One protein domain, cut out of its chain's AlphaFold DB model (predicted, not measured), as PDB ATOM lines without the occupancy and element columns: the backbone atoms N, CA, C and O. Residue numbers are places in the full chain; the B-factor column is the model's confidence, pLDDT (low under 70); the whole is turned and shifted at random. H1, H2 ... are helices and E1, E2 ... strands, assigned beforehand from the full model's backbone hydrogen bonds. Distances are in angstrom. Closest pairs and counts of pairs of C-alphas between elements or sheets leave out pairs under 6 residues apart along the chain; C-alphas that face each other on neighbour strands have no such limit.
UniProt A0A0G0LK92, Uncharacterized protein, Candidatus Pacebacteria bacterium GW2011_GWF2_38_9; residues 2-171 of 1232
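This is residues 2 to 171 of the 1232 residues of an uncharacterized protein of Candidatus Pacebacteria bacterium GW2011_GWF2_38_9 (UniProt A0A0G0LK92). Three helices, H2, H5 and H9, lie side by side along the long axis of the domain as a small bundle, their centres making a triangle, with H2 running opposite to the other two. Short helices and long loops surround this core: H3, E1, H4 and H8 gather toward one end, H7 packs on H5, H6 packs on the last turn of H9 at the other end, and residues 2 to 8 of H1 stick out beyond the first end. The printed part has 170 residues with nine named helices and one named strand, in the order H1 H2 H3 E1 H4 H5 H6 H7 H8 H9, and the class is mostly helix. It is compact by its radius of gyration of the C-alphas, 16.4 A, yet elongated in outline, with spans of 59 by 31 by 27 A.

The longest helix, H9, covers residues 153 to 169 and measures 24.9 A from C-alpha 153 at (100.235, 46.495, 61.057) to C-alpha 169 at (89.283, 26.109, 70.247). H2, residues 27 to 42, measures 22.5 A, and H5, residues 92 to 103, measures 17.5 A. H6 is residues 116 to 124, 12.1 A long. H1, residues 2 to 9, is 10.6 A long and begins with C-alpha 2 at (117.743, 65.368, 72.338). The shorter helices are H3, residues 44 to 48, H4, residues 73 to 77, H7, residues 129 to 132, and H8, residues 144 to 150. The strand E1 is residues 67 to 70.

H2, H5 and H9 form a bundle, three helices at shallow tilts to one another. H9 touches H2 at a shallow tilt of 15 degrees, opposite ways, and their closest C-alphas, those of Lys 38 and Val 160, are 5.6 A apart. H5 is the hub, touching three other helices. It touches H2 at a shallow tilt of 23 degrees, opposite ways, with the closest C-alphas, Ile 37 and Leu 95, 6.3 A apart. H5 and H9 are close but not clearly touching, with the C-alphas of Val 99 and Ile 163 the closest at 7.5 A; they run the same way at a shallow tilt of 15 degrees. With residues 96 to 100 alone H5 touches H7, closest at the C-alphas of Ile 96 and Val 129, 6.5 A. With residues 92 to 93 alone it touches H8, closest at the C-alphas of Ser 93 and Leu 147, 6.6 A, at a steep tilt of 62 degrees, the same way. H8 and H4 only just touch, with 3 pairs of C-alphas within 8 A, the closest those of Tyr 73 and Gln 148 at 5.8 A. H9 touches H6 with residues 166 to 169 alone, closest at the C-alphas of Ile 119 and Ile 169, 6.2 A, at a shallow tilt of 15 degrees, opposite ways. H3 touches no helix; its closest C-alpha to E1 is Ser 48, 4.8 A from that of Leu 70. E1 pairs with no named strand, but its residues 67 to 68 pair antiparallel with residues 54 to 55, and its residues 69 to 70 pair parallel with residues 89 to 90. H1 touches no helix and is apart from H5 and H9, among others. Each O i to N i+4 pair is within hydrogen-bond range in H2, H3, H4, H6, H8 and H9; the count is 3 of 4 in H1 and 7 of 8 in H5, and H7 is too short for such a pair.

The two C-alphas farthest apart are those of Ala 2 and Glu 114, 59.7 A. The printed part has no cut. The links H1 to H2, H3 to E1, H4 to H5, H5 to H6 and H7 to H8 are long. The mean pLDDT of the printed part is 86.4; residues 2 to 11 and 50 to 51 are under 70, and H1 has a mean of 45.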
ATOM      1  N   ALA A   2     118.503  66.469  72.971       36.75
ATOM      2  CA  ALA A   2     117.743  65.368  72.338       36.75
ATOM      3  C   ALA A   2     118.169  63.933  72.753       36.75
ATOM      4  O   ALA A   2     117.322  63.080  72.974       36.75
ATOM      5  N   ALA A   3     119.469  63.674  72.948       34.03
ATOM      6  CA  ALA A   3     119.965  62.376  73.440       34.03
ATOM      7  C   ALA A   3     119.745  62.141  74.953       34.03
ATOM      8  O   ALA A   3     119.871  61.020  75.433       34.03
ATOM      9  N   ILE A   4     119.447  63.200  75.718       36.84
ATOM     10  CA  ILE A   4     119.088  63.092  77.142       36.84
ATOM     11  C   ILE A   4     117.581  62.809  77.262       36.84
ATOM     12  O   ILE A   4     117.194  61.992  78.092       36.84
ATOM     13  N   ASP A   5     116.761  63.381  76.370       50.16
ATOM     14  CA  ASP A   5     115.324  63.085  76.276       50.16
ATOM     15  C   ASP A   5     115.037  61.656  75.785       50.16
ATOM     16  O   ASP A   5     114.171  60.993  76.352       50.16
ATOM     17  N   SER A   6     115.791  61.118  74.812       48.25
ATOM     18  CA  SER A   6     115.555  59.737  74.342       48.25
ATOM     19  C   SER A   6     115.893  58.683  75.404       48.25
ATOM     20  O   SER A   6     115.263  57.633  75.464       48.25
ATOM     21  N   LYS A   7     116.863  58.976  76.282       47.88
ATOM     22  CA  LYS A   7     117.259  58.082  77.377       47.88
ATOM     23  C   LYS A   7     116.268  58.122  78.548       47.88
ATOM     24  O   LYS A   7     116.096  57.121  79.234       47.88
ATOM     25  N   GLN A   8     115.592  59.256  78.760       54.22
ATOM     26  CA  GLN A   8     114.483  59.357  79.715       54.22
ATOM     27  C   GLN A   8     113.172  58.769  79.168       54.22
ATOM     28  O   GLN A   8     112.378  58.258  79.959       54.22
ATOM     29  N   SER A   9     112.933  58.783  77.848       55.44
ATOM     30  CA  SER A   9     111.740  58.146  77.272       55.44
ATOM     31  C   SER A   9     111.816  56.617  77.304       55.44
ATOM     32  O   SER A   9     110.808  55.990  77.615       55.44
ATOM     33  N   SER A  10     112.998  56.020  77.097       55.47
ATOM     34  CA  SER A  10     113.191  54.557  77.146       55.47
ATOM     35  C   SER A  10     112.990  53.937  78.542       55.47
ATOM     36  O   SER A  10     112.860  52.723  78.680       55.47
ATOM     37  N   GLU A  11     112.960  54.748  79.609       67.75
ATOM     38  CA  GLU A  11     112.672  54.278  80.976       67.75
ATOM     39  C   GLU A  11     111.178  54.347  81.351       67.75
ATOM     40  O   GLU A  11     110.764  53.738  82.347       67.75
ATOM     41  N   LYS A  12     110.336  55.052  80.575       82.19
ATOM     42  CA  LYS A  12     108.889  55.124  80.832       82.19
ATOM     43  C   LYS A  12     108.250  53.772  80.490       82.19
ATOM     44  O   LYS A  12     108.019  53.451  79.331       82.19
ATOM     45  N   ARG A  13     107.938  52.976  81.515       89.69
ATOM     46  CA  ARG A  13     107.224  51.697  81.367       89.69
ATOM     47  C   ARG A  13     105.741  51.829  81.699       89.69
ATOM     48  O   ARG A  13     105.384  52.413  82.724       89.69
ATOM     49  N   ILE A  14     104.895  51.232  80.868       91.38
ATOM     50  CA  ILE A  14     103.433  51.307  80.935       91.38
ATOM     51  C   ILE A  14     102.917  50.052  81.652       91.38
ATOM     52  O   ILE A  14     103.212  48.953  81.189       91.38
ATOM     53  N   PRO A  15     102.186  50.168  82.775       93.06
ATOM     54  CA  PRO A  15     101.602  49.028  83.459       93.06
ATOM     55  C   PRO A  15     100.421  48.465  82.667       93.06
ATOM     56  O   PRO A  15      99.581  49.219  82.179       93.06
ATOM     57  N   LEU A  16     100.354  47.141  82.597       94.25
ATOM     58  CA  LEU A  16      99.267  46.390  81.995       94.25
ATOM     59  C   LEU A  16      98.017  46.453  82.874       94.25
ATOM     60  O   LEU A  16      98.079  46.334  84.102       94.25
ATOM     61  N   LYS A  17      96.863  46.633  82.234       94.31
ATOM     62  CA  LYS A  17      95.556  46.676  82.895       94.31
ATOM     63  C   LYS A  17      94.915  45.293  82.941       94.31
ATOM     64  O   LYS A  17      95.158  44.440  82.091       94.31
ATOM     65  N   GLU A  18      94.054  45.079  83.931       94.00
ATOM     66  CA  GLU A  18      93.377  43.797  84.162       94.00
ATOM     67  C   GLU A  18      91.862  43.911  84.016       94.00
ATOM     68  O   GLU A  18      91.263  44.911  84.421       94.00
ATOM     69  N   LEU A  19      91.229  42.861  83.501       92.00
ATOM     70  CA  LEU A  19      89.776  42.743  83.463       92.00
ATOM     71  C   LEU A  19      89.231  42.447  84.870       92.00
ATOM     72  O   LEU A  19      89.701  41.563  85.589       92.00
ATOM     73  N   SER A  20      88.185  43.161  85.276       91.19
ATOM     74  CA  SER A  20      87.501  42.904  86.541       91.19
ATOM     75  C   SER A  20      86.539  41.728  86.416       91.19
ATOM     76  O   SER A  20      85.606  41.754  85.617       91.19
ATOM     77  N   GLY A  21      86.685  40.738  87.299       89.44
ATOM     78  CA  GLY A  21      85.701  39.664  87.439       89.44
ATOM     79  C   GLY A  21      85.734  38.615  86.329       89.44
ATOM     80  O   GLY A  21      84.717  37.960  86.124       89.44
ATOM     81  N   VAL A  22      86.882  38.419  85.670       89.31
ATOM     82  CA  VAL A  22      87.088  37.412  84.608       89.31
ATOM     83  C   VAL A  22      86.549  36.034  84.984       89.31
ATOM     84  O   VAL A  22      85.870  35.392  84.192       89.31
ATOM     85  N   SER A  23      86.752  35.609  86.235       85.75
ATOM     86  CA  SER A  23      86.277  34.314  86.742       85.75
ATOM     87  C   SER A  23      84.748  34.153  86.757       85.75
ATOM     88  O   SER A  23      84.254  33.074  87.071       85.75
ATOM     89  N   LYS A  24      83.987  35.225  86.502       89.62
ATOM     90  CA  LYS A  24      82.517  35.238  86.455       89.62
ATOM     91  C   LYS A  24      81.962  35.387  85.037       89.62
ATOM     92  O   LYS A  24      80.742  35.383  84.899       89.62
ATOM     93  N   PHE A  25      82.808  35.561  84.022       91.44
ATOM     94  CA  PHE A  25      82.344  35.699  82.646       91.44
ATOM     95  C   PHE A  25      81.727  34.394  82.156       91.44
ATOM     96  O   PHE A  25      82.285  33.312  82.352       91.44
ATOM     97  N   SER A  26      80.558  34.506  81.527       90.88
ATOM     98  CA  SER A  26      79.970  33.383  80.811       90.88
ATOM     99  C   SER A  26      80.742  33.116  79.513       90.88
ATOM    100  O   SER A  26      81.565  33.921  79.072       90.88
ATOM    101  N   ARG A  27      80.461  31.986  78.859       88.38
ATOM    102  CA  ARG A  27      81.039  31.675  77.543       88.38
ATOM    103  C   ARG A  27      80.682  32.750  76.509       88.38
ATOM    104  O   ARG A  27      81.518  33.123  75.689       88.38
ATOM    105  N   GLU A  28      79.463  33.275  76.590       90.56
ATOM    106  CA  GLU A  28      78.951  34.355  75.745       90.56
ATOM    107  C   GLU A  28      79.666  35.682  76.025       90.56
ATOM    108  O   GLU A  28      79.993  36.405  75.084       90.56
ATOM    109  N   ASP A  29      79.967  35.986  77.294       92.12
ATOM    110  CA  ASP A  29      80.773  37.159  77.645       92.12
ATOM    111  C   ASP A  29      82.176  37.064  77.046       92.12
ATOM    112  O   ASP A  29      82.634  38.017  76.421       92.12
ATOM    113  N   VAL A  30      82.838  35.908  77.159       92.00
ATOM    114  CA  VAL A  30      84.174  35.705  76.575       92.00
ATOM    115  C   VAL A  30      84.143  35.863  75.052       92.00
ATOM    116  O   VAL A  30      84.969  36.589  74.504       92.00
ATOM    117  N   ALA A  31      83.161  35.266  74.367       91.50
ATOM    118  CA  ALA A  31      82.992  35.413  72.918       91.50
ATOM    119  C   ALA A  31      82.793  36.875  72.499       91.50
ATOM    120  O   ALA A  31      83.433  37.366  71.566       91.50
ATOM    121  N   ARG A  32      81.924  37.591  73.220       93.81
ATOM    122  CA  ARG A  32      81.640  39.006  72.975       93.81
ATOM    123  C   ARG A  32      82.885  39.867  73.181       93.81
ATOM    124  O   ARG A  32      83.169  40.720  72.344       93.81
ATOM    125  N   ILE A  33      83.634  39.632  74.261       94.31
ATOM    126  CA  ILE A  33      84.844  40.396  74.583       94.31
ATOM    127  C   ILE A  33      85.947  40.128  73.552       94.31
ATOM    128  O   ILE A  33      86.529  41.086  73.049       94.31
ATOM    129  N   LEU A  34      86.202  38.869  73.175       94.81
ATOM    130  CA  LEU A  34      87.214  38.532  72.162       94.81
ATOM    131  C   LEU A  34      86.885  39.144  70.794       94.81
ATOM    132  O   LEU A  34      87.764  39.726  70.159       94.81
ATOM    133  N   SER A  35      85.616  39.105  70.383       94.62
ATOM    134  CA  SER A  35      85.158  39.730  69.139       94.62
ATOM    135  C   SER A  35      85.358  41.255  69.145       94.62
ATOM    136  O   SER A  35      85.829  41.832  68.162       94.62
ATOM    137  N   LEU A  36      85.075  41.916  70.276       95.12
ATOM    138  CA  LEU A  36      85.304  43.355  70.445       95.12
ATOM    139  C   LEU A  36      86.793  43.709  70.441       95.12
ATOM    140  O   LEU A  36      87.191  44.630  69.727       95.12
ATOM    141  N   ILE A  37      87.621  42.965  71.180       96.00
ATOM    142  CA  ILE A  37      89.077  43.162  71.200       96.00
ATOM    143  C   ILE A  37      89.654  42.982  69.794       96.00
ATOM    144  O   ILE A  37      90.437  43.816  69.345       96.00
ATOM    145  N   LYS A  38      89.221  41.950  69.064       96.12
ATOM    146  CA  LYS A  38      89.616  41.712  67.672       96.12
ATOM    147  C   LYS A  38      89.296  42.912  66.777       96.12
ATOM    148  O   LYS A  38      90.166  43.362  66.034       96.12
ATOM    149  N   LEU A  39      88.085  43.466  66.884       94.88
ATOM    150  CA  LEU A  39      87.677  44.658  66.137       94.88
ATOM    151  C   LEU A  39      88.529  45.884  66.502       94.88
ATOM    152  O   LEU A  39      88.936  46.634  65.616       94.88
ATOM    153  N   TRP A  40      88.810  46.090  67.792       95.31
ATOM    154  CA  TRP A  40      89.623  47.214  68.263       95.31
ATOM    155  C   TRP A  40      91.086  47.099  67.850       95.31
ATOM    156  O   TRP A  40      91.667  48.105  67.467       95.31
ATOM    157  N   ILE A  41      91.676  45.903  67.872       95.69
ATOM    158  CA  ILE A  41      93.048  45.679  67.400       95.69
ATOM    159  C   ILE A  41      93.124  45.872  65.884       95.69
ATOM    160  O   ILE A  41      94.045  46.521  65.395       95.69
ATOM    161  N   TYR A  42      92.149  45.360  65.128       93.62
ATOM    162  CA  TYR A  42      92.134  45.506  63.671       93.62
ATOM    163  C   TYR A  42      92.037  46.978  63.229       93.62
ATOM    164  O   TYR A  42      92.747  47.393  62.316       93.62
ATOM    165  N   ASP A  43      91.202  47.775  63.905       92.19
ATOM    166  CA  ASP A  43      90.912  49.178  63.564       92.19
ATOM    167  C   ASP A  43      91.580  50.192  64.522       92.19
ATOM    168  O   ASP A  43      91.113  51.323  64.674       92.19
ATOM    169  N   PHE A  44      92.668  49.787  65.193       94.06
ATOM    170  CA  PHE A  44      93.208  50.483  66.371       94.06
ATOM    171  C   PHE A  44      93.474  51.976  66.142       94.06
ATOM    172  O   PHE A  44      92.964  52.808  66.889       94.06
ATOM    173  N   HIS A  45      94.188  52.338  65.069       90.75
ATOM    174  CA  HIS A  45      94.496  53.746  64.780       90.75
ATOM    175  C   HIS A  45      93.262  54.584  64.431       90.75
ATOM    176  O   HIS A  45      93.185  55.750  64.805       90.75
ATOM    177  N   ASN A  46      92.271  54.024  63.735       88.00
ATOM    178  CA  ASN A  46      91.061  54.779  63.398       88.00
ATOM    179  C   ASN A  46      90.196  55.030  64.636       88.00
ATOM    180  O   ASN A  46      89.535  56.067  64.731       88.00
ATOM    181  N   LYS A  47      90.214  54.089  65.587       86.44
ATOM    182  CA  LYS A  47      89.530  54.203  66.877       86.44
ATOM    183  C   LYS A  47      90.262  55.121  67.860       86.44
ATOM    184  O   LYS A  47      89.587  55.769  68.654       86.44
ATOM    185  N   SER A  48      91.590  55.230  67.779       86.44
ATOM    186  CA  SER A  48      92.368  56.159  68.612       86.44
ATOM    187  C   SER A  48      92.366  57.603  68.085       86.44
ATOM    188  O   SER A  48      92.297  58.550  68.865       86.44
ATOM    189  N   TYR A  49      92.338  57.807  66.762       74.69
ATOM    190  CA  TYR A  49      92.498  59.121  66.113       74.69
ATOM    191  C   TYR A  49      91.392  60.161  66.411       74.69
ATOM    192  O   TYR A  49      91.552  61.337  66.083       74.69
ATOM    193  N   LYS A  50      90.255  59.778  67.008       67.19
ATOM    194  CA  LYS A  50      89.086  60.669  67.183       67.19
ATOM    195  C   LYS A  50      88.644  60.913  68.624       67.19
ATOM    196  O   LYS A  50      87.548  61.442  68.800       67.19
ATOM    197  N   GLU A  51      89.428  60.510  69.629       67.88
ATOM    198  CA  GLU A  51      88.980  60.531  71.042       67.88
ATOM    199  C   GLU A  51      87.615  59.828  71.199       67.88
ATOM    200  O   GLU A  51      86.758  60.197  72.004       67.88
ATOM    201  N   SER A  52      87.357  58.846  70.328       74.44
ATOM    202  CA  SER A  52      86.103  58.119  70.326       74.44
ATOM    203  C   SER A  52      86.168  57.071  71.415       74.44
ATOM    204  O   SER A  52      86.815  56.039  71.239       74.44
ATOM    205  N   LYS A  53      85.453  57.335  72.506       88.56
ATOM    206  CA  LYS A  53      85.245  56.356  73.566       88.56
ATOM    207  C   LYS A  53      84.693  55.059  72.986       88.56
ATOM    208  O   LYS A  53      83.668  55.053  72.298       88.56
ATOM    209  N   VAL A  54      85.371  53.957  73.270       89.19
ATOM    210  CA  VAL A  54      84.908  52.604  72.969       89.19
ATOM    211  C   VAL A  54      84.296  51.998  74.226       89.19
ATOM    212  O   VAL A  54      84.818  52.183  75.322       89.19
ATOM    213  N   SER A  55      83.187  51.270  74.091       91.69
ATOM    214  CA  SER A  55      82.597  50.530  75.210       91.69
ATOM    215  C   SER A  55      82.663  49.034  74.958       91.69
ATOM    216  O   SER A  55      82.226  48.547  73.915       91.69
ATOM    217  N   GLY A  56      83.241  48.316  75.921       83.62
ATOM    218  CA  GLY A  56      83.412  46.866  75.862       83.62
ATOM    219  C   GLY A  56      82.289  46.078  76.539       83.62
ATOM    220  O   GLY A  56      82.182  44.864  76.366       83.62
ATOM    221  N   GLY A  57      81.459  46.742  77.355       88.31
ATOM    222  CA  GLY A  57      80.545  46.077  78.291       88.31
ATOM    223  C   GLY A  57      81.271  45.107  79.235       88.31
ATOM    224  O   GLY A  57      80.748  44.034  79.540       88.31
ATOM    225  N   PHE A  58      82.498  45.467  79.620       92.00
ATOM    226  CA  PHE A  58      83.320  44.844  80.653       92.00
ATOM    227  C   PHE A  58      84.002  45.950  81.465       92.00
ATOM    228  O   PHE A  58      84.114  47.090  81.012       92.00
ATOM    229  N   ARG A  59      84.446  45.617  82.679       92.12
ATOM    230  CA  ARG A  59      85.118  46.561  83.582       92.12
ATOM    231  C   ARG A  59      86.601  46.249  83.668       92.12
ATOM    232  O   ARG A  59      86.990  45.087  83.603       92.12
ATOM    233  N   VAL A  60      87.400  47.290  83.851       91.12
ATOM    234  CA  VAL A  60      88.849  47.200  84.046       91.12
ATOM    235  C   VAL A  60      89.159  47.533  85.502       91.12
ATOM    236  O   VAL A  60      88.590  48.472  86.067       91.12
ATOM    237  N   ASN A  61      90.044  46.761  86.134       88.25
ATOM    238  CA  ASN A  61      90.430  46.966  87.526       88.25
ATOM    239  C   ASN A  61      90.919  48.406  87.727       88.25
ATOM    240  O   ASN A  61      91.748  48.905  86.974       88.25
ATOM    241  N   ARG A  62      90.424  49.051  88.794       84.88
ATOM    242  CA  ARG A  62      90.687  50.458  89.166       84.88
ATOM    243  C   ARG A  62      89.996  51.515  88.297       84.88
ATOM    244  O   ARG A  62      90.106  52.689  88.635       84.88
ATOM    245  N   PHE A  63      89.235  51.135  87.269       85.75
ATOM    246  CA  PHE A  63      88.420  52.064  86.477       85.75
ATOM    247  C   PHE A  63      86.940  51.970  86.879       85.75
ATOM    248  O   PHE A  63      86.411  50.891  87.143       85.75
ATOM    249  N   SER A  64      86.265  53.119  86.979       82.44
ATOM    250  CA  SER A  64      84.867  53.208  87.435       82.44
ATOM    251  C   SER A  64      83.832  53.106  86.305       82.44
ATOM    252  O   SER A  64      82.643  52.974  86.598       82.44
ATOM    253  N   GLY A  65      84.264  53.149  85.038       85.25
ATOM    254  CA  GLY A  65      83.413  53.135  83.844       85.25
ATOM    255  C   GLY A  65      83.632  51.931  82.921       85.25
ATOM    256  O   GLY A  65      84.544  51.132  83.118       85.25
ATOM    257  N   GLU A  66      82.765  51.821  81.910       88.38
ATOM    258  CA  GLU A  66      82.800  50.802  80.840       88.38
ATOM    259  C   GLU A  66      83.119  51.421  79.466       88.38
ATOM    260  O   GLU A  66      82.995  50.758  78.436       88.38
ATOM    261  N   GLU A  67      83.484  52.706  79.459       92.56
ATOM    262  CA  GLU A  67      83.948  53.464  78.300       92.56
ATOM    263  C   GLU A  67      85.439  53.761  78.448       92.56
ATOM    264  O   GLU A  67      85.884  54.164  79.526       92.56
ATOM    265  N   PHE A  68      86.183  53.584  77.360       92.12
ATOM    266  CA  PHE A  68      87.636  53.676  77.315       92.12
ATOM    267  C   PHE A  68      88.101  54.465  76.098       92.12
ATOM    268  O   PHE A  68      87.463  54.407  75.049       92.12
ATOM    269  N   ASP A  69      89.241  55.133  76.207       92.00
ATOM    270  CA  ASP A  69      89.892  55.816  75.092       92.00
ATOM    271  C   ASP A  69      91.045  54.951  74.575       92.00
ATOM    272  O   ASP A  69      91.968  54.622  75.317       92.00
ATOM    273  N   LEU A  70      91.014  54.538  73.306       93.44
ATOM    274  CA  LEU A  70      92.153  53.812  72.739       93.44
ATOM    275  C   LEU A  70      93.291  54.799  72.481       93.44
ATOM    276  O   LEU A  70      93.101  55.775  71.759       93.44
ATOM    277  N   SER A  71      94.460  54.537  73.060       93.38
ATOM    278  CA  SER A  71      95.627  55.420  72.987       93.38
ATOM    279  C   SER A  71      96.816  54.716  72.348       93.38
ATOM    280  O   SER A  71      97.015  53.514  72.531       93.38
ATOM    281  N   THR A  72      97.609  55.476  71.601       94.12
ATOM    282  CA  THR A  72      98.806  55.000  70.900       94.12
ATOM    283  C   THR A  72     100.082  55.340  71.666       94.12
ATOM    284  O   THR A  72     100.089  56.209  72.544       94.12
ATOM    285  N   TYR A  73     101.201  54.719  71.300       93.94
ATOM    286  CA  TYR A  73     102.517  55.100  71.823       93.94
ATOM    287  C   TYR A  73     102.862  56.575  71.525       93.94
ATOM    288  O   TYR A  73     103.532  57.227  72.327       93.94
ATOM    289  N   LEU A  74     102.360  57.137  70.416       92.88
ATOM    290  CA  LEU A  74     102.555  58.549  70.065       92.88
ATOM    291  C   LEU A  74     101.853  59.495  71.041       92.88
ATOM    292  O   LEU A  74     102.369  60.580  71.312       92.88
ATOM    293  N   ASP A  75     100.717  59.090  71.610       90.75
ATOM    294  CA  ASP A  75     100.007  59.894  72.609       90.75
ATOM    295  C   ASP A  75     100.800  59.989  73.931       90.75
ATOM    296  O   ASP A  75     100.703  60.982  74.651       90.75
ATOM    297  N   ILE A  76     101.662  59.000  74.213       88.56
ATOM    298  CA  ILE A  76     102.587  59.015  75.358       88.56
ATOM    299  C   ILE A  76     103.803  59.900  75.073       88.56
ATOM    300  O   ILE A  76     104.192  60.694  75.926       88.56
ATOM    301  N   ILE A  77     104.411  59.772  73.888       89.19
ATOM    302  CA  ILE A  77     105.606  60.553  73.513       89.19
ATOM    303  C   ILE A  77     105.270  62.040  73.341       89.19
ATOM    304  O   ILE A  77     106.105  62.897  73.616       89.19
ATOM    305  N   SER A  78     104.048  62.360  72.913       88.69
ATOM    306  CA  SER A  78     103.587  63.746  72.781       88.69
ATOM    307  C   SER A  78     103.204  64.407  74.111       88.69
ATOM    308  O   SER A  78     102.756  65.553  74.089       88.69
ATOM    309  N   ASP A  79     103.371  63.708  75.246       84.88
ATOM    310  CA  ASP A  79     102.950  64.140  76.586       84.88
ATOM    311  C   ASP A  79     101.496  64.672  76.588       84.88
ATOM    312  O   ASP A  79     101.150  65.609  77.311       84.88
ATOM    313  N   LYS A  80     100.615  64.073  75.765       81.62
ATOM    314  CA  LYS A  80      99.206  64.487  75.639       81.62
ATOM    315  C   LYS A  80      98.421  64.246  76.938       81.62
ATOM    316  O   LYS A  80      97.381  64.866  77.151       81.62
ATOM    317  N   PHE A  81      98.931  63.382  77.819       78.19
ATOM    318  CA  PHE A  81      98.313  63.015  79.091       78.19
ATOM    319  C   PHE A  81      99.174  63.460  80.278       78.19
ATOM    320  O   PHE A  81     100.323  63.039  80.400       78.19
ATOM    321  N   GLU A  82      98.595  64.231  81.209       77.50
ATOM    322  CA  GLU A  82      99.255  64.562  82.487       77.50
ATOM    323  C   GLU A  82      99.516  63.302  83.333       77.50
ATOM    324  O   GLU A  82     100.505  63.232  84.063       77.50
ATOM    325  N   ASN A  83      98.654  62.284  83.205       79.44
ATOM    326  CA  ASN A  83      98.841  60.974  83.813       79.44
ATOM    327  C   ASN A  83      98.171  59.870  82.964       79.44
ATOM    328  O   ASN A  83      96.969  59.628  83.116       79.44
ATOM    329  N   PRO A  84      98.917  59.146  82.104       71.69
ATOM    330  CA  PRO A  84      98.357  58.080  81.260       71.69
ATOM    331  C   PRO A  84      97.785  56.887  82.061       71.69
ATOM    332  O   PRO A  84      97.225  55.953  81.479       71.69
ATOM    333  N   PHE A  85      97.913  56.899  83.394       74.00
ATOM    334  CA  PHE A  85      97.454  55.842  84.295       74.00
ATOM    335  C   PHE A  85      96.152  56.166  85.051       74.00
ATOM    336  O   PHE A  85      95.604  55.261  85.681       74.00
ATOM    337  N   GLU A  86      95.657  57.409  85.019       71.81
ATOM    338  CA  GLU A  86      94.466  57.836  85.788       71.81
ATOM    339  C   GLU A  86      93.177  57.934  84.960       71.81
ATOM    340  O   GLU A  86      92.085  57.747  85.497       71.81
ATOM    341  N   GLU A  87      93.289  58.182  83.659       70.50
ATOM    342  CA  GLU A  87      92.162  58.222  82.725       70.50
ATOM    343  C   GLU A  87      91.953  56.862  82.032       70.50
ATOM    344  O   GLU A  87      92.872  56.032  82.031       70.50
ATOM    345  N   PRO A  88      90.758  56.583  81.461       81.12
ATOM    346  CA  PRO A  88      90.383  55.260  80.973       81.12
ATOM    347  C   PRO A  88      91.039  54.921  79.623       81.12
ATOM    348  O   PRO A  88      90.399  54.381  78.726       81.12
ATOM    349  N   HIS A  89      92.318  55.241  79.471       91.00
ATOM    350  CA  HIS A  89      93.108  54.920  78.291       91.00
ATOM    351  C   HIS A  89      93.290  53.408  78.190       91.00
ATOM    352  O   HIS A  89      93.499  52.747  79.202       91.00
ATOM    353  N   LEU A  90      93.218  52.827  77.004       94.19
ATOM    354  CA  LEU A  90      93.620  51.449  76.751       94.19
ATOM    355  C   LEU A  90      94.643  51.445  75.628       94.19
ATOM    356  O   LEU A  90      94.403  51.975  74.542       94.19
ATOM    357  N   PHE A  91      95.780  50.825  75.906       95.31
ATOM    358  CA  PHE A  91      96.823  50.586  74.924       95.31
ATOM    359  C   PHE A  91      96.634  49.208  74.295       95.31
ATOM    360  O   PHE A  91      95.972  48.333  74.859       95.31
ATOM    361  N   ILE A  92      97.251  48.966  73.139       96.38
ATOM    362  CA  ILE A  92      97.187  47.639  72.514       96.38
ATOM    363  C   ILE A  92      97.764  46.541  73.426       96.38
ATOM    364  O   ILE A  92      97.260  45.421  73.429       96.38
ATOM    365  N   SER A  93      98.735  46.879  74.279       96.50
ATOM    366  CA  SER A  93      99.264  45.986  75.314       96.50
ATOM    367  C   SER A  93      98.209  45.570  76.344       96.50
ATOM    368  O   SER A  93      98.208  44.422  76.779       96.50
ATOM    369  N   ASP A  94      97.280  46.463  76.703       96.19
ATOM    370  CA  ASP A  94      96.171  46.141  77.609       96.19
ATOM    371  C   ASP A  94      95.196  45.172  76.939       96.19
ATOM    372  O   ASP A  94      94.774  44.195  77.549       96.19
ATOM    373  N   LEU A  95      94.891  45.400  75.657       96.62
ATOM    374  CA  LEU A  95      94.023  44.517  74.876       96.62
ATOM    375  C   LEU A  95      94.621  43.112  74.746       96.62
ATOM    376  O   LEU A  95      93.902  42.134  74.917       96.62
ATOM    377  N   ILE A  96      95.930  43.005  74.509       96.69
ATOM    378  CA  ILE A  96      96.651  41.725  74.487       96.69
ATOM    379  C   ILE A  96      96.590  41.048  75.861       96.69
ATOM    380  O   ILE A  96      96.254  39.868  75.951       96.69
ATOM    381  N   ASN A  97      96.828  41.804  76.937       96.19
ATOM    382  CA  ASN A  97      96.744  41.286  78.301       96.19
ATOM    383  C   ASN A  97      95.329  40.801  78.660       96.19
ATOM    384  O   ASN A  97      95.170  39.839  79.409       96.19
ATOM    385  N   PHE A  98      94.290  41.446  78.125       95.88
ATOM    386  CA  PHE A  98      92.904  41.009  78.281       95.88
ATOM    387  C   PHE A  98      92.644  39.683  77.575       95.88
ATOM    388  O   PHE A  98      91.975  38.833  78.156       95.88
ATOM    389  N   VAL A  99      93.183  39.483  76.365       95.56
ATOM    390  CA  VAL A  99      93.107  38.180  75.691       95.56
ATOM    391  C   VAL A  99      93.764  37.137  76.586       95.56
ATOM    392  O   VAL A  99      93.080  36.199  76.974       95.56
ATOM    393  N   ASP A 100      95.011  37.342  77.021       93.81
ATOM    394  CA  ASP A 100      95.732  36.395  77.885       93.81
ATOM    395  C   ASP A 100      94.976  36.069  79.184       93.81
ATOM    396  O   ASP A 100      94.842  34.898  79.529       93.81
ATOM    397  N   GLN A 101      94.361  37.051  79.846       92.31
ATOM    398  CA  GLN A 101      93.538  36.807  81.041       92.31
ATOM    399  C   GLN A 101      92.282  35.966  80.780       92.31
ATOM    400  O   GLN A 101      91.838  35.246  81.673       92.31
ATOM    401  N   LEU A 102      91.679  36.058  79.591       88.75
ATOM    402  CA  LEU A 102      90.453  35.322  79.266       88.75
ATOM    403  C   LEU A 102      90.697  33.820  79.068       88.75
ATOM    404  O   LEU A 102      89.746  33.046  79.197       88.75
ATOM    405  N   TYR A 103      91.934  33.399  78.776       81.69
ATOM    406  CA  TYR A 103      92.265  31.981  78.577       81.69
ATOM    407  C   TYR A 103      93.433  31.454  79.433       81.69
ATOM    408  O   TYR A 103      93.631  30.241  79.458       81.69
ATOM    409  N   HIS A 104      94.147  32.297  80.193       79.62
ATOM    410  CA  HIS A 104      95.186  31.899  81.153       79.62
ATOM    411  C   HIS A 104      94.993  32.558  82.538       79.62
ATOM    412  O   HIS A 104      95.376  33.713  82.730       79.62
ATOM    413  N   PRO A 105      94.485  31.826  83.555       72.44
ATOM    414  CA  PRO A 105      93.987  30.449  83.512       72.44
ATOM    415  C   PRO A 105      92.576  30.357  82.909       72.44
ATOM    416  O   PRO A 105      91.759  31.257  83.080       72.44
ATOM    417  N   ILE A 106      92.277  29.234  82.247       73.50
ATOM    418  CA  ILE A 106      90.952  28.937  81.682       73.50
ATOM    419  C   ILE A 106      89.891  29.065  82.788       73.50
ATOM    420  O   ILE A 106      89.978  28.330  83.776       73.50
ATOM    421  N   PRO A 107      88.895  29.963  82.655       73.06
ATOM    422  CA  PRO A 107      87.866  30.122  83.673       73.06
ATOM    423  C   PRO A 107      87.127  28.802  83.931       73.06
ATOM    424  O   PRO A 107      86.835  28.060  82.991       73.06
ATOM    425  N   ASP A 108      86.758  28.533  85.189       74.12
ATOM    426  CA  ASP A 108      86.100  27.282  85.614       74.12
ATOM    427  C   ASP A 108      84.862  26.919  84.766       74.12
ATOM    428  O   ASP A 108      84.528  25.744  84.610       74.12
ATOM    429  N   VAL A 109      84.207  27.919  84.161       72.56
ATOM    430  CA  VAL A 109      83.057  27.750  83.257       72.56
ATOM    431  C   VAL A 109      83.367  26.870  82.035       72.56
ATOM    432  O   VAL A 109      82.470  26.206  81.518       72.56
ATOM    433  N   PHE A 110      84.628  26.804  81.599       74.44
ATOM    434  CA  PHE A 110      85.069  25.968  80.479       74.44
ATOM    435  C   PHE A 110      85.548  24.577  80.912       74.44
ATOM    436  O   PHE A 110      85.824  23.750  80.045       74.44
ATOM    437  N   ILE A 111      85.636  24.293  82.221       77.19
ATOM    438  CA  ILE A 111      86.222  23.058  82.786       77.19
ATOM    439  C   ILE A 111      85.153  21.981  83.102       77.19
ATOM    440  O   ILE A 111      85.459  20.867  83.521       77.19
ATOM    441  N   ALA A 112      83.871  22.267  82.862       73.25
ATOM    442  CA  ALA A 112      82.764  21.427  83.327       73.25
ATOM    443  C   ALA A 112      82.513  20.112  82.545       73.25
ATOM    444  O   ALA A 112      81.610  19.367  82.933       73.25
ATOM    445  N   ASN A 113      83.245  19.788  81.468       73.56
ATOM    446  CA  ASN A 113      83.011  18.569  80.672       73.56
ATOM    447  C   ASN A 113      84.306  17.791  80.348       73.56
ATOM    448  O   ASN A 113      85.412  18.302  80.478       73.56
ATOM    449  N   GLU A 114      84.203  16.524  79.929       72.56
ATOM    450  CA  GLU A 114      85.390  15.723  79.560       72.56
ATOM    451  C   GLU A 114      86.182  16.324  78.381       72.56
ATOM    452  O   GLU A 114      87.396  16.125  78.299       72.56
ATOM    453  N   ASN A 115      85.543  17.134  77.526       77.69
ATOM    454  CA  ASN A 115      86.211  17.862  76.441       77.69
ATOM    455  C   ASN A 115      87.117  18.998  76.946       77.69
ATOM    456  O   ASN A 115      88.025  19.415  76.227       77.69
ATOM    457  N   SER A 116      86.942  19.459  78.186       78.31
ATOM    458  CA  SER A 116      87.724  20.543  78.774       78.31
ATOM    459  C   SER A 116      89.221  20.244  78.833       78.31
ATOM    460  O   SER A 116      90.023  21.153  78.652       78.31
ATOM    461  N   ARG A 117      89.631  18.979  79.021       80.00
ATOM    462  CA  ARG A 117      91.065  18.616  79.021       80.00
ATOM    463  C   ARG A 117      91.716  18.824  77.654       80.00
ATOM    464  O   ARG A 117      92.867  19.245  77.598       80.00
ATOM    465  N   ASN A 118      90.980  18.561  76.574       84.06
ATOM    466  CA  ASN A 118      91.475  18.773  75.215       84.06
ATOM    467  C   ASN A 118      91.567  20.266  74.902       84.06
ATOM    468  O   ASN A 118      92.582  20.703  74.378       84.06
ATOM    469  N   ILE A 119      90.567  21.050  75.319       83.44
ATOM    470  CA  ILE A 119      90.575  22.514  75.183       83.44
ATOM    471  C   ILE A 119      91.777  23.118  75.926       83.44
ATOM    472  O   ILE A 119      92.507  23.923  75.355       83.44
ATOM    473  N   VAL A 120      92.043  22.678  77.163       82.50
ATOM    474  CA  VAL A 120      93.210  23.123  77.949       82.50
ATOM    475  C   VAL A 120      94.523  22.774  77.248       82.50
ATOM    476  O   VAL A 120      95.416  23.612  77.156       82.50
ATOM    477  N   ALA A 121      94.640  21.552  76.722       84.75
ATOM    478  CA  ALA A 121      95.840  21.114  76.018       84.75
ATOM    479  C   ALA A 121      96.056  21.857  74.688       84.75
ATOM    480  O   ALA A 121      97.197  22.143  74.333       84.75
ATOM    481  N   GLU A 122      94.993  22.172  73.944       86.50
ATOM    482  CA  GLU A 122      95.087  22.919  72.686       86.50
ATOM    483  C   GLU A 122      95.389  24.403  72.907       86.50
ATOM    484  O   GLU A 122      96.225  24.956  72.195       86.50
ATOM    485  N   LEU A 123      94.796  25.031  73.927       84.75
ATOM    486  CA  LEU A 123      95.126  26.408  74.305       84.75
ATOM    487  C   LEU A 123      96.554  26.526  74.843       84.75
ATOM    488  O   LEU A 123      97.260  27.464  74.491       84.75
ATOM    489  N   GLY A 124      97.026  25.542  75.616       84.88
ATOM    490  CA  GLY A 124      98.415  25.509  76.087       84.88
ATOM    491  C   GLY A 124      99.445  25.428  74.952       84.88
ATOM    492  O   GLY A 124     100.559  25.915  75.106       84.88
ATOM    493  N   LYS A 125      99.074  24.869  73.789       90.50
ATOM    494  CA  LYS A 125      99.937  24.837  72.592       90.50
ATOM    495  C   LYS A 125     100.018  26.177  71.866       90.50
ATOM    496  O   LYS A 125     100.931  26.357  71.066       90.50
ATOM    497  N   LEU A 126      99.057  27.075  72.077       88.25
ATOM    498  CA  LEU A 126      99.066  28.388  71.438       88.25
ATOM    499  C   LEU A 126     100.072  29.348  72.094       88.25
ATOM    500  O   LEU A 126     100.607  30.198  71.387       88.25
ATOM    501  N   GLY A 127     100.382  29.167  73.382       90.12
ATOM    502  CA  GLY A 127     101.254  30.074  74.137       90.12
ATOM    503  C   GLY A 127     100.578  31.412  74.460       90.12
ATOM    504  O   GLY A 127      99.397  31.595  74.178       90.12
ATOM    505  N   SER A 128     101.320  32.334  75.079       93.19
ATOM    506  CA  SER A 128     100.858  33.711  75.323       93.19
ATOM    507  C   SER A 128     100.919  34.538  74.036       93.19
ATOM    508  O   SER A 128     101.840  34.389  73.226       93.19
ATOM    509  N   VAL A 129      99.987  35.482  73.864       94.69
ATOM    510  CA  VAL A 129     100.033  36.419  72.731       94.69
ATOM    511  C   VAL A 129     101.282  37.311  72.798       94.69
ATOM    512  O   VAL A 129     101.824  37.665  71.751       94.69
ATOM    513  N   PHE A 130     101.788  37.633  73.995       95.94
ATOM    514  CA  PHE A 130     103.044  38.376  74.168       95.94
ATOM    515  C   PHE A 130     104.259  37.588  73.654       95.94
ATOM    516  O   PHE A 130     105.090  38.135  72.926       95.94
ATOM    517  N   GLU A 131     104.319  36.287  73.950       93.38
ATOM    518  CA  GLU A 131     105.382  35.396  73.467       93.38
ATOM    519  C   GLU A 131     105.358  35.275  71.936       93.38
ATOM    520  O   GLU A 131     106.401  35.401  71.291       93.38
ATOM    521  N   LEU A 132     104.162  35.148  71.343       93.12
ATOM    522  CA  LEU A 132     103.971  35.088  69.889       93.12
ATOM    523  C   LEU A 132     104.580  36.294  69.160       93.12
ATOM    524  O   LEU A 132     105.115  36.149  68.059       93.12
ATOM    525  N   ILE A 133     104.478  37.486  69.748       94.56
ATOM    526  CA  ILE A 133     104.968  38.730  69.141       94.56
ATOM    527  C   ILE A 133     106.369  39.121  69.630       94.56
ATOM    528  O   ILE A 133     106.886  40.161  69.218       94.56
ATOM    529  N   GLY A 134     107.002  38.285  70.460       94.06
ATOM    530  CA  GLY A 134     108.344  38.496  70.995       94.06
ATOM    531  C   GLY A 134     108.447  39.715  71.911       94.06
ATOM    532  O   GLY A 134     109.440  40.442  71.821       94.06
ATOM    533  N   VAL A 135     107.418  39.955  72.730       95.19
ATOM    534  CA  VAL A 135     107.417  40.953  73.806       95.19
ATOM    535  C   VAL A 135     107.346  40.224  75.144       95.19
ATOM    536  O   VAL A 135     106.556  39.304  75.309       95.19
ATOM    537  N   TYR A 136     108.148  40.653  76.116       94.00
ATOM    538  CA  TYR A 136     108.221  40.023  77.435       94.00
ATOM    539  C   TYR A 136     107.978  41.080  78.520       94.00
ATOM    540  O   TYR A 136     108.925  41.763  78.919       94.00
ATOM    541  N   PRO A 137     106.726  41.265  78.984       91.19
ATOM    542  CA  PRO A 137     106.410  42.264  80.001       91.19
ATOM    543  C   PRO A 137     107.199  42.021  81.301       91.19
ATOM    544  O   PRO A 137     107.146  40.934  81.873       91.19
ATOM    545  N   ASP A 138     107.906  43.034  81.808       88.56
ATOM    546  CA  ASP A 138     108.636  42.947  83.083       88.56
ATOM    547  C   ASP A 138     107.762  43.492  84.218       88.56
ATOM    548  O   ASP A 138     107.505  44.700  84.290       88.56
ATOM    549  N   LYS A 139     107.320  42.597  85.115       83.56
ATOM    550  CA  LYS A 139     106.435  42.898  86.261       83.56
ATOM    551  C   LYS A 139     105.155  43.618  85.832       83.56
ATOM    552  O   LYS A 139     104.829  44.675  86.376       83.56
ATOM    553  N   ASP A 140     104.482  43.060  84.828       87.69
ATOM    554  CA  ASP A 140     103.241  43.595  84.256       87.69
ATOM    555  C   ASP A 140     103.418  44.992  83.653       87.69
ATOM    556  O   ASP A 140     102.511  45.819  83.703       87.69
ATOM    557  N   LYS A 141     104.604  45.295  83.111       93.50
ATOM    558  CA  LYS A 141     104.860  46.548  82.399       93.50
ATOM    559  C   LYS A 141     105.507  46.309  81.044       93.50
ATOM    560  O   LYS A 141     106.364  45.438  80.917       93.50
ATOM    561  N   VAL A 142     105.161  47.146  80.073       94.88
ATOM    562  CA  VAL A 142     105.762  47.162  78.733       94.88
ATOM    563  C   VAL A 142     106.528  48.457  78.480       94.88
ATOM    564  O   VAL A 142     106.194  49.502  79.050       94.88
ATOM    565  N   SER A 143     107.587  48.385  77.674       94.69
ATOM    566  CA  SER A 143     108.322  49.574  77.225       94.69
ATOM    567  C   SER A 143     107.549  50.327  76.131       94.69
ATOM    568  O   SER A 143     106.592  49.800  75.555       94.69
ATOM    569  N   ILE A 144     107.946  51.569  75.839       93.69
ATOM    570  CA  ILE A 144     107.367  52.335  74.722       93.69
ATOM    571  C   ILE A 144     107.740  51.677  73.388       93.69
ATOM    572  O   ILE A 144     106.913  51.621  72.480       93.69
ATOM    573  N   GLU A 145     108.951  51.134  73.288       93.38
ATOM    574  CA  GLU A 145     109.449  50.415  72.119       93.38
ATOM    575  C   GLU A 145     108.627  49.142  71.854       93.38
ATOM    576  O   GLU A 145     108.245  48.870  70.712       93.38
ATOM    577  N   ASP A 146     108.279  48.397  72.909       95.44
ATOM    578  CA  ASP A 146     107.382  47.240  72.806       95.44
ATOM    579  C   ASP A 146     105.988  47.656  72.328       95.44
ATOM    580  O   ASP A 146     105.398  46.989  71.477       95.44
ATOM    581  N   LEU A 147     105.464  48.769  72.847       95.00
ATOM    582  CA  LEU A 147     104.155  49.278  72.446       95.00
ATOM    583  C   LEU A 147     104.146  49.714  70.972       95.00
ATOM    584  O   LEU A 147     103.239  49.343  70.228       95.00
ATOM    585  N   GLN A 148     105.185  50.427  70.528       96.00
ATOM    586  CA  GLN A 148     105.368  50.804  69.125       96.00
ATOM    587  C   GLN A 148     105.398  49.568  68.217       96.00
ATOM    588  O   GLN A 148     104.769  49.558  67.158       96.00
ATOM    589  N   ARG A 149     106.087  48.504  68.641       94.31
ATOM    590  CA  ARG A 149     106.145  47.236  67.906       94.31
ATOM    591  C   ARG A 149     104.782  46.551  67.812       94.31
ATOM    592  O   ARG A 149     104.449  46.022  66.755       94.31
ATOM    593  N   MET A 150     103.986  46.554  68.882       96.25
ATOM    594  CA  MET A 150     102.629  45.980  68.872       96.25
ATOM    595  C   MET A 150     101.682  46.716  67.921       96.25
ATOM    596  O   MET A 150     100.769  46.105  67.368       96.25
ATOM    597  N   GLU A 151     101.893  48.018  67.728       95.62
ATOM    598  CA  GLU A 151     101.120  48.839  66.797       95.62
ATOM    599  C   GLU A 151     101.535  48.666  65.326       95.62
ATOM    600  O   GLU A 151     100.868  49.199  64.437       95.62
ATOM    601  N   ASP A 152     102.575  47.884  65.022       95.44
ATOM    602  CA  ASP A 152     102.882  47.528  63.638       95.44
ATOM    603  C   ASP A 152     101.715  46.753  62.999       95.44
ATOM    604  O   ASP A 152     101.135  45.835  63.587       95.44
ATOM    605  N   PHE A 153     101.370  47.101  61.756       92.69
ATOM    606  CA  PHE A 153     100.235  46.495  61.057       92.69
ATOM    607  C   PHE A 153     100.350  44.969  60.953       92.69
ATOM    608  O   PHE A 153      99.356  44.266  61.152       92.69
ATOM    609  N   SER A 154     101.550  44.449  60.690       91.69
ATOM    610  CA  SER A 154     101.785  43.010  60.535       91.69
ATOM    611  C   SER A 154     101.612  42.275  61.864       91.69
ATOM    612  O   SER A 154     101.029  41.188  61.902       91.69
ATOM    613  N   ILE A 155     102.064  42.888  62.962       94.75
ATOM    614  CA  ILE A 155     101.914  42.344  64.316       94.75
ATOM    615  C   ILE A 155     100.440  42.321  64.736       94.75
ATOM    616  O   ILE A 155      99.963  41.303  65.239       94.75
ATOM    617  N   ARG A 156      99.667  43.372  64.435       95.31
ATOM    618  CA  ARG A 156      98.218  43.389  64.712       95.31
ATOM    619  C   ARG A 156      97.448  42.293  63.983       95.31
ATOM    620  O   ARG A 156      96.596  41.646  64.589       95.31
ATOM    621  N   GLN A 157      97.764  42.040  62.710       93.94
ATOM    622  CA  GLN A 157      97.153  40.936  61.955       93.94
ATOM    623  C   GLN A 157      97.481  39.572  62.576       93.94
ATOM    624  O   GLN A 157      96.621  38.691  62.643       93.94
ATOM    625  N   LEU A 158      98.710  39.402  63.073       93.44
ATOM    626  CA  LEU A 158      99.121  38.182  63.761       93.44
ATOM    627  C   LEU A 158      98.333  37.967  65.062       93.44
ATOM    628  O   LEU A 158      97.865  36.853  65.303       93.44
ATOM    629  N   ILE A 159      98.124  39.027  65.850       95.06
ATOM    630  CA  ILE A 159      97.317  38.985  67.080       95.06
ATOM    631  C   ILE A 159      95.857  38.625  66.766       95.06
ATOM    632  O   ILE A 159      95.298  37.728  67.393       95.06
ATOM    633  N   VAL A 160      95.248  39.256  65.755       96.50
ATOM    634  CA  VAL A 160      93.870  38.957  65.317       96.50
ATOM    635  C   VAL A 160      93.715  37.487  64.922       96.50
ATOM    636  O   VAL A 160      92.818  36.807  65.421       96.50
ATOM    637  N   LYS A 161      94.632  36.961  64.103       95.25
ATOM    638  CA  LYS A 161      94.633  35.547  63.697       95.25
ATOM    639  C   LYS A 161      94.792  34.602  64.890       95.25
ATOM    640  O   LYS A 161      94.291  33.479  64.869       95.25
ATOM    641  N   HIS A 162      95.514  35.029  65.924       94.88
ATOM    642  CA  HIS A 162      95.654  34.259  67.152       94.88
ATOM    643  C   HIS A 162      94.349  34.228  67.961       94.88
ATOM    644  O   HIS A 162      93.923  33.153  68.379       94.88
ATOM    645  N   ILE A 163      93.661  35.369  68.092       95.44
ATOM    646  CA  ILE A 163      92.334  35.452  68.728       95.44
ATOM    647  C   ILE A 163      91.326  34.542  68.013       95.44
ATOM    648  O   ILE A 163      90.583  33.821  68.670       95.44
ATOM    649  N   GLU A 164      91.336  34.497  66.679       94.75
ATOM    650  CA  GLU A 164      90.452  33.607  65.908       94.75
ATOM    651  C   GLU A 164      90.699  32.122  66.209       94.75
ATOM    652  O   GLU A 164      89.755  31.335  66.291       94.75
ATOM    653  N   LYS A 165      91.957  31.717  66.423       94.00
ATOM    654  CA  LYS A 165      92.269  30.344  66.851       94.00
ATOM    655  C   LYS A 165      91.727  30.059  68.249       94.00
ATOM    656  O   LYS A 165      91.174  28.982  68.460       94.00
ATOM    657  N   ILE A 166      91.841  31.018  69.170       92.88
ATOM    658  CA  ILE A 166      91.263  30.910  70.518       92.88
ATOM    659  C   ILE A 166      89.737  30.756  70.426       92.88
ATOM    660  O   ILE A 166      89.184  29.847  71.041       92.88
ATOM    661  N   GLU A 167      89.056  31.571  69.611       93.06
ATOM    662  CA  GLU A 167      87.604  31.477  69.383       93.06
ATOM    663  C   GLU A 167      87.187  30.098  68.844       93.06
ATOM    664  O   GLU A 167      86.167  29.552  69.270       93.06
ATOM    665  N   VAL A 168      87.979  29.513  67.935       91.50
ATOM    666  CA  VAL A 168      87.731  28.175  67.376       91.50
ATOM    667  C   VAL A 168      87.918  27.080  68.428       91.50
ATOM    668  O   VAL A 168      87.054  26.210  68.533       91.50
ATOM    669  N   ILE A 169      88.998  27.122  69.214       88.38
ATOM    670  CA  ILE A 169      89.283  26.109  70.247       88.38
ATOM    671  C   ILE A 169      88.248  26.168  71.375       88.38
ATOM    672  O   ILE A 169      87.782  25.139  71.861       88.38
ATOM    673  N   LEU A 170      87.838  27.376  71.762       86.62
ATOM    674  CA  LEU A 170      86.777  27.592  72.743       86.62
ATOM    675  C   LEU A 170      85.370  27.345  72.168       86.62
ATOM    676  O   LEU A 170      84.384  27.453  72.905       86.62
ATOM    677  N   ASP A 171      85.261  27.016  70.874       89.62
ATOM    678  CA  ASP A 171      84.019  26.781  70.130       89.62
ATOM    679  C   ASP A 171      82.991  27.911  70.355       89.62
ATOM    680  O   ASP A 171      81.808  27.709  70.607       89.62
TER     681      ASP A 171